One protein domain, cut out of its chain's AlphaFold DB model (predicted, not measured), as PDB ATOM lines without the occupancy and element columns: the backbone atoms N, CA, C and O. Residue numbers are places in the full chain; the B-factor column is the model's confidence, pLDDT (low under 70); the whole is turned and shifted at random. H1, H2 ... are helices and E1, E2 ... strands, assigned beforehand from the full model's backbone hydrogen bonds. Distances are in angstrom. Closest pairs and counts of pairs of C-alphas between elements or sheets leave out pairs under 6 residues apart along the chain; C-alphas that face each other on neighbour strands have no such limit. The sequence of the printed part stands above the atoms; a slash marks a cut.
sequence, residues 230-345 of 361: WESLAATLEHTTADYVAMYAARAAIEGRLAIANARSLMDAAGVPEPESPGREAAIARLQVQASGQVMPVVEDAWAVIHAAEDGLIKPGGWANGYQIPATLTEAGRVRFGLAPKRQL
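This is residues 230 to 345 of the 361 residues of an uncharacterized protein of Methylobacterium sp. 174MFSha1.1 (UniProt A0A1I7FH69). A thin two-strand hairpin, E1 and E2, reaches out from one side of a flat helical body; the core of that body is the helical hairpin H2 and H3 with H5 packed on both. H4 crosses H5, H1 sits beside H3 at one end of the long axis, and the small helices H6 and H7 lie toward the other end. You will read 116 residues with seven named helices and two named strands, in the order H1 H2 H3 H4 H5 E1 E2 H6 H7; the class is mostly helix, and the sheet, E1 - E2, is antiparallel. The whole is compact, with a radius of gyration of the C-alphas of 14.3 A and spans of 49 by 40 by 19 A.

Find C-alpha 318 at (47.996, -49.780, -13.144), where E1, residues 318 to 320, begins; E2 is residues 323 to 325. Next look at H2, residues 242 to 255, which runs 19.6 A to C-alpha 255 at (44.831, -45.277, -13.735). H3, residues 260 to 269, is 14.2 A long, and H5, residues 302 to 310, is 12.3 A long. H4 is residues 279 to 285, 9.8 A long. H1, residues 230 to 235, begins at C-alpha 230 at (39.283, -46.187, -27.463). H6 is residues 331 to 336, and H7 is residues 342 to 345.

Start at the hairpin E1 and E2, where N 318 and O 325 are 3.0 A apart and N 325 and O 318 are 2.8 A apart, both within hydrogen-bond range. Nearby, the closest C-alphas of H2 and E1, Glu 255 and Gly 318, are 5.5 A apart. H2 and H3 form a hairpin and touch at a shallow tilt of 3 degrees, opposite ways, closest at the C-alphas of Ala 249 and Ala 263, 5.8 A. H5 touches H2, closest at the C-alphas of Ala 250 and Ala 302, 3.8 A, and their tilt of 37 degrees is only just steep. H5 also touches H3, closest at the C-alphas of Ile 260 and Ile 306, 5.8 A. H4 touches H5 about perpendicular, at 80 degrees, with the C-alphas of Ile 284 and Ala 304 closest at 4.5 A. H1 touches H3 at a shallow tilt of 9 degrees, the same way, with the C-alphas of Ala 234 and Ala 269 closest at 5.8 A. H6 and H5 are only just apart, closest at 8.1 A; H6 and H7 are close but not clearly touching. In H1 to H6 every O i to N i+4 pair is within hydrogen-bond range; H7 is too short for such a pair.

Look for the farthest C-alphas at Glu 238 and Gln 344, 49.6 A apart. The printed part has no cut. The link from H4 to H5, residues 286 to 301, is long; in it residues 288 to 289 pair with 295 to 296, antiparallel. In the B-factor column the mean pLDDT of the printed part is 90.1, and you will find values under 70 at residues 297 to 300 and 343 to 345.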
ATOM      1  N   TRP A 230      39.133 -47.596 -27.088       97.69
ATOM      2  CA  TRP A 230      39.283 -46.187 -27.463       97.69
ATOM      3  C   TRP A 230      38.954 -45.915 -28.939       97.69
ATOM      4  O   TRP A 230      38.369 -44.878 -29.235       97.69
ATOM      5  N   GLU A 231      39.263 -46.843 -29.855       97.88
ATOM      6  CA  GLU A 231      38.917 -46.702 -31.279       97.88
ATOM      7  C   GLU A 231      37.402 -46.720 -31.484       97.88
ATOM      8  O   GLU A 231      36.863 -45.898 -32.223       97.88
ATOM      9  N   SER A 232      36.699 -47.606 -30.772       96.19
ATOM     10  CA  SER A 232      35.237 -47.636 -30.777       96.19
ATOM     11  C   SER A 232      34.659 -46.333 -30.235       96.19
ATOM     12  O   SER A 232      33.724 -45.812 -30.827       96.19
ATOM     13  N   LEU A 233      35.237 -45.768 -29.164       96.50
ATOM     14  CA  LEU A 233      34.811 -44.467 -28.629       96.50
ATOM     15  C   LEU A 233      35.008 -43.338 -29.641       96.50
ATOM     16  O   LEU A 233      34.120 -42.509 -29.806       96.50
ATOM     17  N   ALA A 234      36.154 -43.319 -30.323       97.31
ATOM     18  CA  ALA A 234      36.449 -42.342 -31.365       97.31
ATOM     19  C   ALA A 234      35.474 -42.455 -32.551       97.31
ATOM     20  O   ALA A 234      35.113 -41.445 -33.150       97.31
ATOM     21  N   ALA A 235      35.018 -43.669 -32.870       95.25
ATOM     22  CA  ALA A 235      34.044 -43.916 -33.928       95.25
ATOM     23  C   ALA A 235      32.595 -43.564 -33.545       95.25
ATOM     24  O   ALA A 235      31.758 -43.482 -34.438       95.25
ATOM     25  N   THR A 236      32.296 -43.381 -32.253       93.06
ATOM     26  CA  THR A 236      30.936 -43.140 -31.744       93.06
ATOM     27  C   THR A 236      30.849 -41.903 -30.846       93.06
ATOM     28  O   THR A 236      30.121 -41.879 -29.848       93.06
ATOM     29  N   LEU A 237      31.615 -40.858 -31.169       92.50
ATOM     30  CA  LEU A 237      31.670 -39.610 -30.399       92.50
ATOM     31  C   LEU A 237      30.314 -38.899 -30.308       92.50
ATOM     32  O   LEU A 237      30.056 -38.200 -29.331       92.50
ATOM     33  N   GLU A 238      29.414 -39.127 -31.263       87.69
ATOM     34  CA  GLU A 238      28.035 -38.640 -31.241       87.69
ATOM     35  C   GLU A 238      27.206 -39.198 -30.069       87.69
ATOM     36  O   GLU A 238      26.153 -38.648 -29.743       87.69
ATOM     37  N   HIS A 239      27.676 -40.258 -29.398       88.62
ATOM     38  CA  HIS A 239      27.049 -40.820 -28.196       88.62
ATOM     39  C   HIS A 239      27.512 -40.155 -26.892       88.62
ATOM     40  O   HIS A 239      27.016 -40.489 -25.810       88.62
ATOM     41  N   THR A 240      28.473 -39.234 -26.954       90.44
ATOM     42  CA  THR A 240      29.041 -38.572 -25.778       90.44
ATOM     43  C   THR A 240      29.373 -37.102 -26.069       90.44
ATOM     44  O   THR A 240      28.844 -36.512 -27.006       90.44
ATOM     45  N   THR A 241      30.163 -36.457 -25.213       89.81
ATOM     46  CA  THR A 241      30.686 -35.104 -25.442       89.81
ATOM     47  C   THR A 241      32.200 -35.093 -25.291       89.81
ATOM     48  O   THR A 241      32.768 -35.930 -24.587       89.81
ATOM     49  N   ALA A 242      32.849 -34.105 -25.909       92.81
ATOM     50  CA  ALA A 242      34.283 -33.876 -25.766       92.81
ATOM     51  C   ALA A 242      34.706 -33.742 -24.287       92.81
ATOM     52  O   ALA A 242      35.722 -34.308 -23.891       92.81
ATOM     53  N   ASP A 243      33.883 -33.102 -23.448       91.00
ATOM     54  CA  ASP A 243      34.143 -32.960 -22.008       91.00
ATOM     55  C   ASP A 243      34.169 -34.311 -21.281       91.00
ATOM     56  O   ASP A 243      35.068 -34.575 -20.479       91.00
ATOM     57  N   TYR A 244      33.221 -35.209 -21.583       91.94
ATOM     58  CA  TYR A 244      33.224 -36.555 -21.007       91.94
ATOM     59  C   TYR A 244      34.414 -37.371 -21.502       91.94
ATOM     60  O   TYR A 244      35.045 -38.058 -20.697       91.94
ATOM     61  N   VAL A 245      34.765 -37.265 -22.785       95.06
ATOM     62  CA  VAL A 245      35.972 -37.907 -23.317       95.06
ATOM     63  C   VAL A 245      37.210 -37.405 -22.575       95.06
ATOM     64  O   VAL A 245      37.964 -38.224 -22.058       95.06
ATOM     65  N   ALA A 246      37.386 -36.090 -22.424       94.19
ATOM     66  CA  ALA A 246      38.522 -35.507 -21.713       94.19
ATOM     67  C   ALA A 246      38.590 -35.963 -20.249       94.19
ATOM     68  O   ALA A 246      39.641 -36.392 -19.767       94.19
ATOM     69  N   MET A 247      37.457 -35.937 -19.545       92.69
ATOM     70  CA  MET A 247      37.360 -36.371 -18.154       92.69
ATOM     71  C   MET A 247      37.737 -37.850 -17.981       92.69
ATOM     72  O   MET A 247      38.551 -38.190 -17.114       92.69
ATOM     73  N   TYR A 248      37.162 -38.744 -18.791       94.88
ATOM     74  CA  TYR A 248      37.417 -40.179 -18.665       94.88
ATOM     75  C   TYR A 248      38.770 -40.593 -19.241       94.88
ATOM     76  O   TYR A 248      39.377 -41.514 -18.693       94.88
ATOM     77  N   ALA A 249      39.297 -39.892 -20.250       95.94
ATOM     78  CA  ALA A 249      40.654 -40.097 -20.757       95.94
ATOM     79  C   ALA A 249      41.687 -39.731 -19.694       95.94
ATOM     80  O   ALA A 249      42.595 -40.521 -19.442       95.94
ATOM     81  N   ALA A 250      41.503 -38.608 -18.987       94.12
ATOM     82  CA  ALA A 250      42.382 -38.195 -17.895       94.12
ATOM     83  C   ALA A 250      42.446 -39.273 -16.810       94.12
ATOM     84  O   ALA A 250      43.524 -39.710 -16.397       94.12
ATOM     85  N   ARG A 251      41.266 -39.742 -16.387       93.25
ATOM     86  CA  ARG A 251      41.134 -40.788 -15.376       93.25
ATOM     87  C   ARG A 251      41.753 -42.099 -15.855       93.25
ATOM     88  O   ARG A 251      42.607 -42.641 -15.167       93.25
ATOM     89  N   ALA A 252      41.377 -42.602 -17.028       94.56
ATOM     90  CA  ALA A 252      41.879 -43.876 -17.540       94.56
ATOM     91  C   ALA A 252      43.396 -43.863 -17.783       94.56
ATOM     92  O   ALA A 252      44.060 -44.856 -17.477       94.56
ATOM     93  N   ALA A 253      43.945 -42.744 -18.263       94.88
ATOM     94  CA  ALA A 253      45.380 -42.554 -18.443       94.88
ATOM     95  C   ALA A 253      46.125 -42.540 -17.101       94.88
ATOM     96  O   ALA A 253      47.111 -43.257 -16.945       94.88
ATOM     97  N   ILE A 254      45.633 -41.803 -16.094       93.25
ATOM     98  CA  ILE A 254      46.202 -41.828 -14.733       93.25
ATOM     99  C   ILE A 254      46.146 -43.231 -14.132       93.25
ATOM    100  O   ILE A 254      47.104 -43.670 -13.501       93.25
ATOM    101  N   GLU A 255      45.037 -43.944 -14.305       92.75
ATOM    102  CA  GLU A 255      44.831 -45.277 -13.735       92.75
ATOM    103  C   GLU A 255      45.578 -46.385 -14.496       92.75
ATOM    104  O   GLU A 255      45.603 -47.525 -14.032       92.75
ATOM    105  N   GLY A 256      46.178 -46.070 -15.651       93.50
ATOM    106  CA  GLY A 256      46.876 -47.032 -16.506       93.50
ATOM    107  C   GLY A 256      45.951 -48.002 -17.249       93.50
ATOM    108  O   GLY A 256      46.388 -49.087 -17.616       93.50
ATOM    109  N   ARG A 257      44.672 -47.647 -17.440       94.94
ATOM    110  CA  ARG A 257      43.709 -48.404 -18.271       94.94
ATOM    111  C   ARG A 257      43.756 -48.010 -19.749       94.94
ATOM    112  O   ARG A 257      43.246 -48.747 -20.592       94.94
ATOM    113  N   LEU A 258      44.311 -46.835 -20.026       96.62
ATOM    114  CA  LEU A 258      44.511 -46.286 -21.358       96.62
ATOM    115  C   LEU A 258      45.965 -45.822 -21.474       96.62
ATOM    116  O   LEU A 258      46.426 -45.001 -20.678       96.62
ATOM    117  N   ALA A 259      46.693 -46.350 -22.449       97.38
ATOM    118  CA  ALA A 259      48.040 -45.924 -22.772       97.38
ATOM    119  C   ALA A 259      48.051 -44.447 -23.191       97.38
ATOM    120  O   ALA A 259      47.134 -43.967 -23.853       97.38
ATOM    121  N   ILE A 260      49.126 -43.729 -22.855       97.19
ATOM    122  CA  ILE A 260      49.245 -42.283 -23.119       97.19
ATOM    123  C   ILE A 260      49.109 -41.951 -24.610       97.19
ATOM    124  O   ILE A 260      48.436 -40.986 -24.956       97.19
ATOM    125  N   ALA A 261      49.676 -42.779 -25.493       98.06
ATOM    126  CA  ALA A 261      49.537 -42.603 -26.938       98.06
ATOM    127  C   ALA A 261      48.075 -42.730 -27.403       98.06
ATOM    128  O   ALA A 261      47.615 -41.921 -28.199       98.06
ATOM    129  N   ASN A 262      47.327 -43.692 -26.854       98.50
ATOM    130  CA  ASN A 262      45.912 -43.881 -27.175       98.50
ATOM    131  C   ASN A 262      45.048 -42.758 -26.584       98.50
ATOM    132  O   ASN A 262      44.115 -42.298 -27.232       98.50
ATOM    133  N   ALA A 263      45.384 -42.271 -25.383       97.44
ATOM    134  CA  ALA A 263      44.741 -41.101 -24.792       97.44
ATOM    135  C   ALA A 263      44.910 -39.860 -25.674       97.44
ATOM    136  O   ALA A 263      43.929 -39.169 -25.923       97.44
ATOM    137  N   ARG A 264      46.115 -39.616 -26.202       97.62
ATOM    138  CA  ARG A 264      46.369 -38.537 -27.165       97.62
ATOM    139  C   ARG A 264      45.521 -38.692 -28.429       97.62
ATOM    140  O   ARG A 264      44.756 -37.788 -28.740       97.62
ATOM    141  N   SER A 265      45.578 -39.851 -29.088       98.38
ATOM    142  CA  SER A 265      44.781 -40.113 -30.297       98.38
ATOM    143  C   SER A 265      43.279 -39.921 -30.068       98.38
ATOM    144  O   SER A 265      42.580 -39.398 -30.931       98.38
ATOM    145  N   LEU A 266      42.776 -40.326 -28.899       98.25
ATOM    146  CA  LEU A 266      41.376 -40.151 -28.526       98.25
ATOM    147  C   LEU A 266      41.010 -38.676 -28.306       98.25
ATOM    148  O   LEU A 266      39.942 -38.250 -28.739       98.25
ATOM    149  N   MET A 267      41.876 -37.897 -27.653       97.19
ATOM    150  CA  MET A 267      41.670 -36.457 -27.457       97.19
ATOM    151  C   MET A 267      41.648 -35.708 -28.792       97.19
ATOM    152  O   MET A 267      40.766 -34.874 -29.003       97.19
ATOM    153  N   ASP A 268      42.550 -36.072 -29.709       97.44
ATOM    154  CA  ASP A 268      42.595 -35.536 -31.072       97.44
ATOM    155  C   ASP A 268      41.315 -35.887 -31.847       97.44
ATOM    156  O   ASP A 268      40.684 -35.009 -32.437       97.44
ATOM    157  N   ALA A 269      40.879 -37.152 -31.799       97.69
ATOM    158  CA  ALA A 269      39.648 -37.603 -32.455       97.69
ATOM    159  C   ALA A 269      38.399 -36.894 -31.909       97.69
ATOM    160  O   ALA A 269      37.514 -36.520 -32.677       97.69
ATOM    161  N   ALA A 270      38.342 -36.665 -30.594       96.00
ATOM    162  CA  ALA A 270      37.265 -35.930 -29.934       96.00
ATOM    163  C   ALA A 270      37.318 -34.410 -30.161       96.00
ATOM    164  O   ALA A 270      36.432 -33.694 -29.691       96.00
ATOM    165  N   GLY A 271      38.342 -33.911 -30.861       96.12
ATOM    166  CA  GLY A 271      38.532 -32.489 -31.125       96.12
ATOM    167  C   GLY A 271      38.792 -31.673 -29.860       96.12
ATOM    168  O   GLY A 271      38.485 -30.481 -29.840       96.12
ATOM    169  N   VAL A 272      39.316 -32.292 -28.794       94.69
ATOM    170  CA  VAL A 272      39.636 -31.585 -27.551       94.69
ATOM    171  C   VAL A 272      40.927 -30.791 -27.768       94.69
ATOM    172  O   VAL A 272      41.979 -31.405 -27.946       94.69
ATOM    173  N   PRO A 273      40.905 -29.446 -27.724       92.88
ATOM    174  CA  PRO A 273      42.066 -28.644 -28.097       92.88
ATOM    175  C   PRO A 273      43.277 -28.923 -27.205       92.88
ATOM    176  O   PRO A 273      43.192 -28.803 -25.980       92.88
ATOM    177  N   GLU A 274      44.409 -29.265 -27.819       94.00
ATOM    178  CA  GLU A 274      45.686 -29.386 -27.116       94.00
ATOM    179  C   GLU A 274      46.180 -27.990 -26.694       94.00
ATOM    180  O   GLU A 274      46.232 -27.074 -27.520       94.00
ATOM    181  N   PRO A 275      46.532 -27.773 -25.416       88.88
ATOM    182  CA  PRO A 275      47.016 -26.477 -24.967       88.88
ATOM    183  C   PRO A 275      48.444 -26.218 -25.475       88.88
ATOM    184  O   PRO A 275      49.398 -26.870 -25.053       88.88
ATOM    185  N   GLU A 276      48.621 -25.206 -26.327       85.62
ATOM    186  CA  GLU A 276      49.949 -24.739 -26.751       85.62
ATOM    187  C   GLU A 276      50.744 -24.121 -25.587       85.62
ATOM    188  O   GLU A 276      50.196 -23.804 -24.533       85.62
ATOM    189  N   SER A 277      52.051 -23.902 -25.754       70.06
ATOM    190  CA  SER A 277      52.844 -23.135 -24.779       70.06
ATOM    191  C   SER A 277      52.404 -21.661 -24.768       70.06
ATOM    192  O   SER A 277      52.305 -21.069 -25.842       70.06
ATOM    193  N   PRO A 278      52.156 -21.028 -23.599       76.62
ATOM    194  CA  PRO A 278      52.441 -21.475 -22.223       76.62
ATOM    195  C   PRO A 278      51.321 -22.285 -21.533       76.62
ATOM    196  O   PRO A 278      51.484 -22.715 -20.391       76.62
ATOM    197  N   GLY A 279      50.185 -22.502 -22.195       81.88
ATOM    198  CA  GLY A 279      49.046 -23.281 -21.696       81.88
ATOM    199  C   GLY A 279      49.387 -24.720 -21.291       81.88
ATOM    200  O   GLY A 279      48.868 -25.187 -20.281       81.88
ATOM    201  N   ARG A 280      50.314 -25.394 -21.986       88.56
ATOM    202  CA  ARG A 280      50.835 -26.719 -21.582       88.56
ATOM    203  C   ARG A 280      51.391 -26.725 -20.156       88.56
ATOM    204  O   ARG A 280      51.056 -27.595 -19.353       88.56
ATOM    205  N   GLU A 281      52.226 -25.742 -19.825       87.25
ATOM    206  CA  GLU A 281      52.839 -25.631 -18.496       87.25
ATOM    207  C   GLU A 281      51.782 -25.362 -17.421       87.25
ATOM    208  O   GLU A 281      51.835 -25.949 -16.336       87.25
ATOM    209  N   ALA A 282      50.794 -24.522 -17.747       86.12
ATOM    210  CA  ALA A 282      49.657 -24.253 -16.879       86.12
ATOM    211  C   ALA A 282      48.798 -25.509 -16.650       86.12
ATOM    212  O   ALA A 282      48.411 -25.766 -15.513       86.12
ATOM    213  N   ALA A 283      48.558 -26.323 -17.684       86.19
ATOM    214  CA  ALA A 283      47.816 -27.579 -17.570       86.19
ATOM    215  C   ALA A 283      48.526 -28.563 -16.625       86.19
ATOM    216  O   ALA A 283      47.934 -29.013 -15.647       86.19
ATOM    217  N   ILE A 284      49.829 -28.811 -16.824       90.38
ATOM    218  CA  ILE A 284      50.618 -29.684 -15.933       90.38
ATOM    219  C   ILE A 284      50.581 -29.178 -14.480       90.38
ATOM    220  O   ILE A 284      50.504 -29.979 -13.548       90.38
ATOM    221  N   ALA A 285      50.625 -27.859 -14.265       87.50
ATOM    222  CA  ALA A 285      50.581 -27.267 -12.928       87.50
ATOM    223  C   ALA A 285      49.245 -27.494 -12.189       87.50
ATOM    224  O   ALA A 285      49.220 -27.399 -10.962       87.50
ATOM    225  N   ARG A 286      48.155 -27.826 -12.902       86.12
ATOM    226  CA  ARG A 286      46.851 -28.153 -12.299       86.12
ATOM    227  C   ARG A 286      46.785 -29.558 -11.701       86.12
ATOM    228  O   ARG A 286      45.850 -29.828 -10.949       86.12
ATOM    229  N   LEU A 287      47.749 -30.441 -11.995       89.25
ATOM    230  CA  LEU A 287      47.771 -31.798 -11.443       89.25
ATOM    231  C   LEU A 287      47.715 -31.780  -9.911       89.25
ATOM    232  O   LEU A 287      48.549 -31.172  -9.240       89.25
ATOM    233  N   GLN A 288      46.754 -32.511  -9.348       89.12
ATOM    234  CA  GLN A 288      46.640 -32.670  -7.905       89.12
ATOM    235  C   GLN A 288      47.642 -33.714  -7.413       89.12
ATOM    236  O   GLN A 288      47.517 -34.911  -7.680       89.12
ATOM    237  N   VAL A 289      48.642 -33.255  -6.664       90.25
ATOM    238  CA  VAL A 289      49.717 -34.095  -6.133       90.25
ATOM    239  C   VAL A 289      49.682 -34.082  -4.609       90.25
ATOM    240  O   VAL A 289      49.735 -33.034  -3.972       90.25
ATOM    241  N   GLN A 290      49.648 -35.265  -4.003       89.69
ATOM    242  CA  GLN A 290      49.777 -35.418  -2.556       89.69
ATOM    243  C   GLN A 290      51.244 -35.331  -2.104       89.69
ATOM    244  O   GLN A 290      52.164 -35.644  -2.857       89.69
ATOM    245  N   ALA A 291      51.490 -35.043  -0.820       85.94
ATOM    246  CA  ALA A 291      52.846 -35.037  -0.247       85.94
ATOM    247  C   ALA A 291      53.593 -36.386  -0.405       85.94
ATOM    248  O   ALA A 291      54.823 -36.435  -0.520       85.94
ATOM    249  N   SER A 292      52.848 -37.497  -0.474       85.31
ATOM    250  CA  SER A 292      53.358 -38.842  -0.789       85.31
ATOM    251  C   SER A 292      53.946 -38.951  -2.208       85.31
ATOM    252  O   SER A 292      54.720 -39.867  -2.504       85.31
ATOM    253  N   GLY A 293      53.655 -37.985  -3.082       88.00
ATOM    254  CA  GLY A 293      53.942 -38.007  -4.511       88.00
ATOM    255  C   GLY A 293      52.929 -38.820  -5.313       88.00
ATOM    256  O   GLY A 293      53.207 -39.121  -6.470       88.00
ATOM    257  N   GLN A 294      51.804 -39.218  -4.712       91.19
ATOM    258  CA  GLN A 294      50.663 -39.774  -5.435       91.19
ATOM    259  C   GLN A 294      49.981 -38.674  -6.250       91.19
ATOM    260  O   GLN A 294      49.785 -37.566  -5.747       91.19
ATOM    261  N   VAL A 295      49.628 -38.995  -7.491       89.81
ATOM    262  CA  VAL A 295      48.882 -38.107  -8.388       89.81
ATOM    263  C   VAL A 295      47.417 -38.518  -8.339       89.81
ATOM    264  O   VAL A 295      47.094 -39.691  -8.526       89.81
ATOM    265  N   MET A 296      46.544 -37.561  -8.043       81.69
ATOM    266  CA  MET A 296      45.099 -37.748  -8.067       81.69
ATOM    267  C   MET A 296      44.553 -37.340  -9.437       81.69
ATOM    268  O   MET A 296      45.100 -36.423 -10.058       81.69
ATOM    269  N   PRO A 297      43.482 -37.992  -9.919       66.94
ATOM    270  CA  PRO A 297      42.801 -37.549 -11.122       66.94
ATOM    271  C   PRO A 297      42.277 -36.129 -10.923       66.94
ATOM    272  O   PRO A 297      41.467 -35.877 -10.032       66.94
ATOM    273  N   VAL A 298      42.743 -35.205 -11.762       68.19
ATOM    274  CA  VAL A 298      42.046 -33.938 -11.969       68.19
ATOM    275  C   VAL A 298      40.943 -34.253 -12.959       68.19
ATOM    276  O   VAL A 298      41.206 -34.552 -14.124       68.19
ATOM    277  N   VAL A 299      39.719 -34.296 -12.450       62.00
ATOM    278  CA  VAL A 299      38.518 -34.434 -13.270       62.00
ATOM    279  C   VAL A 299      38.570 -33.282 -14.288       62.00
ATOM    280  O   VAL A 299      38.768 -32.149 -13.866       62.00
ATOM    281  N   GLU A 300      38.486 -33.593 -15.591       69.00
ATOM    282  CA  GLU A 300      38.411 -32.656 -16.745       69.00
ATOM    283  C   GLU A 300      39.712 -32.257 -17.484       69.00
ATOM    284  O   GLU A 300      39.610 -31.585 -18.505       69.00
ATOM    285  N   ASP A 301      40.921 -32.682 -17.085       83.31
ATOM    286  CA  ASP A 301      42.157 -32.260 -17.794       83.31
ATOM    287  C   ASP A 301      43.051 -33.430 -18.240       83.31
ATOM    288  O   ASP A 301      44.081 -33.742 -17.635       83.31
ATOM    289  N   ALA A 302      42.650 -34.097 -19.328       92.38
ATOM    290  CA  ALA A 302      43.426 -35.185 -19.931       92.38
ATOM    291  C   ALA A 302      44.780 -34.719 -20.475       92.38
ATOM    292  O   ALA A 302      45.768 -35.446 -20.347       92.38
ATOM    293  N   TRP A 303      44.856 -33.504 -21.021       94.38
ATOM    294  CA  TRP A 303      46.100 -32.965 -21.568       94.38
ATOM    295  C   TRP A 303      47.169 -32.768 -20.494       94.38
ATOM    296  O   TRP A 303      48.328 -33.113 -20.726       94.38
ATOM    297  N   ALA A 304      46.799 -32.325 -19.288       93.12
ATOM    298  CA  ALA A 304      47.731 -32.264 -18.159       93.12
ATOM    299  C   ALA A 304      48.379 -33.624 -17.852       93.12
ATOM    300  O   ALA A 304      49.584 -33.698 -17.601       93.12
ATOM    301  N   VAL A 305      47.591 -34.704 -17.887       94.25
ATOM    302  CA  VAL A 305      48.070 -36.074 -17.648       94.25
ATOM    303  C   VAL A 305      48.984 -36.541 -18.774       94.25
ATOM    304  O   VAL A 305      50.074 -37.043 -18.497       94.25
ATOM    305  N   ILE A 306      48.541 -36.371 -20.023       95.38
ATOM    306  CA  ILE A 306      49.274 -36.782 -21.224       95.38
ATOM    307  C   ILE A 306      50.647 -36.114 -21.233       95.38
ATOM    308  O   ILE A 306      51.665 -36.804 -21.223       95.38
ATOM    309  N   HIS A 307      50.690 -34.786 -21.125       95.31
ATOM    310  CA  HIS A 307      51.943 -34.040 -21.139       95.31
ATOM    311  C   HIS A 307      52.857 -34.384 -19.971       95.31
ATOM    312  O   HIS A 307      54.054 -34.584 -20.162       95.31
ATOM    313  N   ALA A 308      52.317 -34.499 -18.756       94.75
ATOM    314  CA  ALA A 308      53.142 -34.845 -17.608       94.75
ATOM    315  C   ALA A 308      53.739 -36.257 -17.720       94.75
ATOM    316  O   ALA A 308      54.828 -36.506 -17.196       94.75
ATOM    317  N   ALA A 309      53.044 -37.188 -18.377       95.44
ATOM    318  CA  ALA A 309      53.569 -38.522 -18.640       95.44
ATOM    319  C   ALA A 309      54.620 -38.507 -19.761       95.44
ATOM    320  O   ALA A 309      55.675 -39.119 -19.600       95.44
ATOM    321  N   GLU A 310      54.373 -37.771 -20.849       95.88
ATOM    322  CA  GLU A 310      55.318 -37.570 -21.961       95.88
ATOM    323  C   GLU A 310      56.624 -36.904 -21.500       95.88
ATOM    324  O   GLU A 310      57.708 -37.338 -21.886       95.88
ATOM    325  N   ASP A 311      56.537 -35.927 -20.594       95.56
ATOM    326  CA  ASP A 311      57.691 -35.252 -19.980       95.56
ATOM    327  C   ASP A 311      58.384 -36.104 -18.902       95.56
ATOM    328  O   ASP A 311      59.331 -35.661 -18.244       95.56
ATOM    329  N   GLY A 312      57.903 -37.328 -18.667       96.38
ATOM    330  CA  GLY A 312      58.450 -38.234 -17.665       96.38
ATOM    331  C   GLY A 312      58.321 -37.706 -16.235       96.38
ATOM    332  O   GLY A 312      59.092 -38.112 -15.362       96.38
ATOM    333  N   LEU A 313      57.378 -36.799 -15.963       95.38
ATOM    334  CA  LEU A 313      57.114 -36.234 -14.635       95.38
ATOM    335  C   LEU A 313      56.269 -37.182 -13.785       95.38
ATOM    336  O   LEU A 313      56.450 -37.266 -12.567       95.38
ATOM    337  N   ILE A 314      55.368 -37.925 -14.423       95.44
ATOM    338  CA  ILE A 314      54.532 -38.927 -13.765       95.44
ATOM    339  C   ILE A 314      54.782 -40.313 -14.347       95.44
ATOM    340  O   ILE A 314      55.107 -40.483 -15.517       95.44
ATOM    341  N   LYS A 315      54.599 -41.318 -13.498       95.88
ATOM    342  CA  LYS A 315      54.400 -42.701 -13.899       95.88
ATOM    343  C   LYS A 315      52.914 -43.017 -13.703       95.88
ATOM    344  O   LYS A 315      52.481 -43.001 -12.542       95.88
ATOM    345  N   PRO A 316      52.159 -43.293 -14.783       94.31
ATOM    346  CA  PRO A 316      50.790 -43.780 -14.688       94.31
ATOM    347  C   PRO A 316      50.657 -44.977 -13.745       94.31
ATOM    348  O   PRO A 316      51.616 -45.719 -13.504       94.31
ATOM    349  N   GLY A 317      49.462 -45.119 -13.185       93.06
ATOM    350  CA  GLY A 317      49.081 -46.237 -12.343       93.06
ATOM    351  C   GLY A 317      48.962 -47.541 -13.125       93.06
ATOM    352  O   GLY A 317      49.460 -47.695 -14.238       93.06
ATOM    353  N   GLY A 318      48.307 -48.511 -12.508       92.44
ATOM    354  CA  GLY A 318      47.996 -49.780 -13.144       92.44
ATOM    355  C   GLY A 318      47.212 -50.676 -12.206       92.44
ATOM    356  O   GLY A 318      46.762 -50.245 -11.146       92.44
ATOM    357  N   TRP A 319      47.083 -51.943 -12.571       85.38
ATOM    358  CA  TRP A 319      46.374 -52.933 -11.771       85.38
ATOM    359  C   TRP A 319      47.286 -54.122 -11.501       85.38
ATOM    360  O   TRP A 319      47.923 -54.645 -12.413       85.38
ATOM    361  N   ALA A 320      47.357 -54.551 -10.243       88.06
ATOM    362  CA  ALA A 320      48.072 -55.762  -9.858       88.06
ATOM    363  C   ALA A 320      47.304 -56.493  -8.760       88.06
ATOM    364  O   ALA A 320      46.908 -55.890  -7.764       88.06
ATOM    365  N   ASN A 321      47.105 -57.802  -8.934       86.81
ATOM    366  CA  ASN A 321      46.411 -58.666  -7.971       86.81
ATOM    367  C   ASN A 321      45.020 -58.143  -7.557       86.81
ATOM    368  O   ASN A 321      44.638 -58.258  -6.398       86.81
ATOM    369  N   GLY A 322      44.285 -57.526  -8.488       84.75
ATOM    370  CA  GLY A 322      42.965 -56.940  -8.221       84.75
ATOM    371  C   GLY A 322      42.989 -55.587  -7.503       84.75
ATOM    372  O   GLY A 322      41.930 -55.016  -7.263       84.75
ATOM    373  N   TYR A 323      44.169 -55.043  -7.196       85.75
ATOM    374  CA  TYR A 323      44.320 -53.735  -6.568       85.75
ATOM    375  C   TYR A 323      44.796 -52.689  -7.568       85.75
ATOM    376  O   TYR A 323      45.689 -52.931  -8.388       85.75
ATOM    377  N   GLN A 324      44.226 -51.494  -7.442       88.12
ATOM    378  CA  GLN A 324      44.661 -50.321  -8.177       88.12
ATOM    379  C   GLN A 324      45.985 -49.804  -7.602       88.12
ATOM    380  O   GLN A 324      46.085 -49.449  -6.426       88.12
ATOM    381  N   ILE A 325      47.007 -49.739  -8.449       91.31
ATOM    382  CA  ILE A 325      48.268 -49.062  -8.171       91.31
ATOM    383  C   ILE A 325      48.088 -47.596  -8.574       91.31
ATOM    384  O   ILE A 325      47.834 -47.325  -9.750       91.31
ATOM    385  N   PRO A 326      48.224 -46.635  -7.646       92.12
ATOM    386  CA  PRO A 326      48.040 -45.231  -7.975       92.12
ATOM    387  C   PRO A 326      49.181 -44.700  -8.851       92.12
ATOM    388  O   PRO A 326      50.333 -45.131  -8.729       92.12
ATOM    389  N   ALA A 327      48.877 -43.705  -9.687       94.31
ATOM    390  CA  ALA A 327      49.897 -42.931 -10.382       94.31
ATOM    391  C   ALA A 327      50.807 -42.210  -9.380       94.31
ATOM    392  O   ALA A 327      50.370 -41.739  -8.323       94.31
ATOM    393  N   THR A 328      52.092 -42.095  -9.714       95.06
ATOM    394  CA  THR A 328      53.067 -41.432  -8.841       95.06
ATOM    395  C   THR A 328      54.002 -40.526  -9.615       95.06
ATOM    396  O   THR A 328      54.327 -40.787 -10.768       95.06
ATOM    397  N   LEU A 329      54.500 -39.487  -8.951       95.50
ATOM    398  CA  LEU A 329      55.584 -38.677  -9.482       95.50
ATOM    399  C   LEU A 329      56.871 -39.496  -9.633       95.50
ATOM    400  O   LEU A 329      57.263 -40.267  -8.740       95.50
ATOM    401  N   THR A 330      57.569 -39.243 -10.735       95.12
ATOM    402  CA  THR A 330      58.967 -39.631 -10.920       95.12
ATOM    403  C   THR A 330      59.883 -38.742 -10.068       95.12
ATOM    404  O   THR A 330      59.434 -37.867  -9.321       95.12
ATOM    405  N   GLU A 331      61.197 -38.966 -10.133       93.19
ATOM    406  CA  GLU A 331      62.159 -38.078  -9.470       93.19
ATOM    407  C   GLU A 331      62.134 -36.665 -10.076       93.19
ATOM    408  O   GLU A 331      62.076 -35.694  -9.324       93.19
ATOM    409  N   ALA A 332      62.058 -36.560 -11.408       93.69
ATOM    410  CA  ALA A 332      61.901 -35.289 -12.114       93.69
ATOM    411  C   ALA A 332      60.588 -34.585 -11.736       93.69
ATOM    412  O   ALA A 332      60.593 -33.402 -11.399       93.69
ATOM    413  N   GLY A 333      59.479 -35.335 -11.683       94.62
ATOM    414  CA  GLY A 333      58.196 -34.811 -11.217       94.62
ATOM    415  C   GLY A 333      58.277 -34.265  -9.797       94.62
ATOM    416  O   GLY A 333      57.835 -33.152  -9.537       94.62
ATOM    417  N   ARG A 334      58.897 -35.000  -8.865       93.88
ATOM    418  CA  ARG A 334      59.050 -34.531  -7.478       93.88
ATOM    419  C   ARG A 334      59.779 -33.197  -7.399       93.88
ATOM    420  O   ARG A 334      59.286 -32.305  -6.722       93.88
ATOM    421  N   VAL A 335      60.888 -33.047  -8.124       92.19
ATOM    422  CA  VAL A 335      61.631 -31.778  -8.176       92.19
ATOM    423  C   VAL A 335      60.751 -30.651  -8.724       92.19
ATOM    424  O   VAL A 335      60.674 -29.595  -8.102       92.19
ATOM    425  N   ARG A 336      60.033 -30.890  -9.829       92.00
ATOM    426  CA  ARG A 336      59.137 -29.898 -10.443       92.00
ATOM    427  C   ARG A 336      58.036 -29.427  -9.491       92.00
ATOM    428  O   ARG A 336      57.776 -28.234  -9.405       92.00
ATOM    429  N   PHE A 337      57.415 -30.350  -8.759       90.75
ATOM    430  CA  PHE A 337      56.342 -30.045  -7.807       90.75
ATOM    431  C   PHE A 337      56.857 -29.638  -6.410       90.75
ATOM    432  O   PHE A 337      56.087 -29.617  -5.453       90.75
ATOM    433  N   GLY A 338      58.153 -29.329  -6.258       91.00
ATOM    434  CA  GLY A 338      58.724 -28.852  -4.991       91.00
ATOM    435  C   GLY A 338      58.770 -29.902  -3.874       91.00
ATOM    436  O   GLY A 338      58.855 -29.560  -2.695       91.00
ATOM    437  N   LEU A 339      58.711 -31.189  -4.220       87.81
ATOM    438  CA  LEU A 339      58.762 -32.305  -3.281       87.81
ATOM    439  C   LEU A 339      60.173 -32.901  -3.209       87.81
ATOM    440  O   LEU A 339      60.856 -33.080  -4.216       87.81
ATOM    441  N   ALA A 340      60.598 -33.299  -2.007       81.44
ATOM    442  CA  ALA A 340      61.905 -33.928  -1.809       81.44
ATOM    443  C   ALA A 340      62.047 -35.217  -2.656       81.44
ATOM    444  O   ALA A 340      61.110 -36.019  -2.696       81.44
ATOM    445  N   PRO A 341      63.194 -35.494  -3.296       78.88
ATOM    446  CA  PRO A 341      63.423 -36.756  -3.999       78.88
ATOM    447  C   PRO A 341      63.186 -37.987  -3.105       78.88
ATOM    448  O   PRO A 341      63.528 -37.985  -1.918       78.88
ATOM    449  N   LYS A 342      62.658 -39.092  -3.663       70.56
ATOM    450  CA  LYS A 342      62.375 -40.329  -2.890       70.56
ATOM    451  C   LYS A 342      63.618 -40.864  -2.160       70.56
ATOM    452  O   LYS A 342      63.507 -41.382  -1.050       70.56
ATOM    453  N   ARG A 343      64.808 -40.700  -2.754       68.06
ATOM    454  CA  ARG A 343      66.093 -41.092  -2.150       68.06
ATOM    455  C   ARG A 343      66.382 -40.325  -0.852       68.06
ATOM    456  O   ARG A 343      66.850 -40.927   0.110       68.06
ATOM    457  N   GLN A 344      66.031 -39.039  -0.796       62.28
ATOM    458  CA  GLN A 344      66.185 -38.213   0.405       62.28
ATOM    459  C   GLN A 344      65.150 -38.567   1.480       62.28
ATOM    460  O   GLN A 344      65.500 -38.628   2.654       62.28
ATOM    461  N   LEU A 345      63.908 -38.897   1.103       60.41
ATOM    462  CA  LEU A 345      62.890 -39.371   2.055       60.41
ATOM    463  C   LEU A 345      63.296 -40.683   2.736       60.41
ATOM    464  O   LEU A 345      63.170 -40.804   3.953       60.41
TER     465      LEU A 345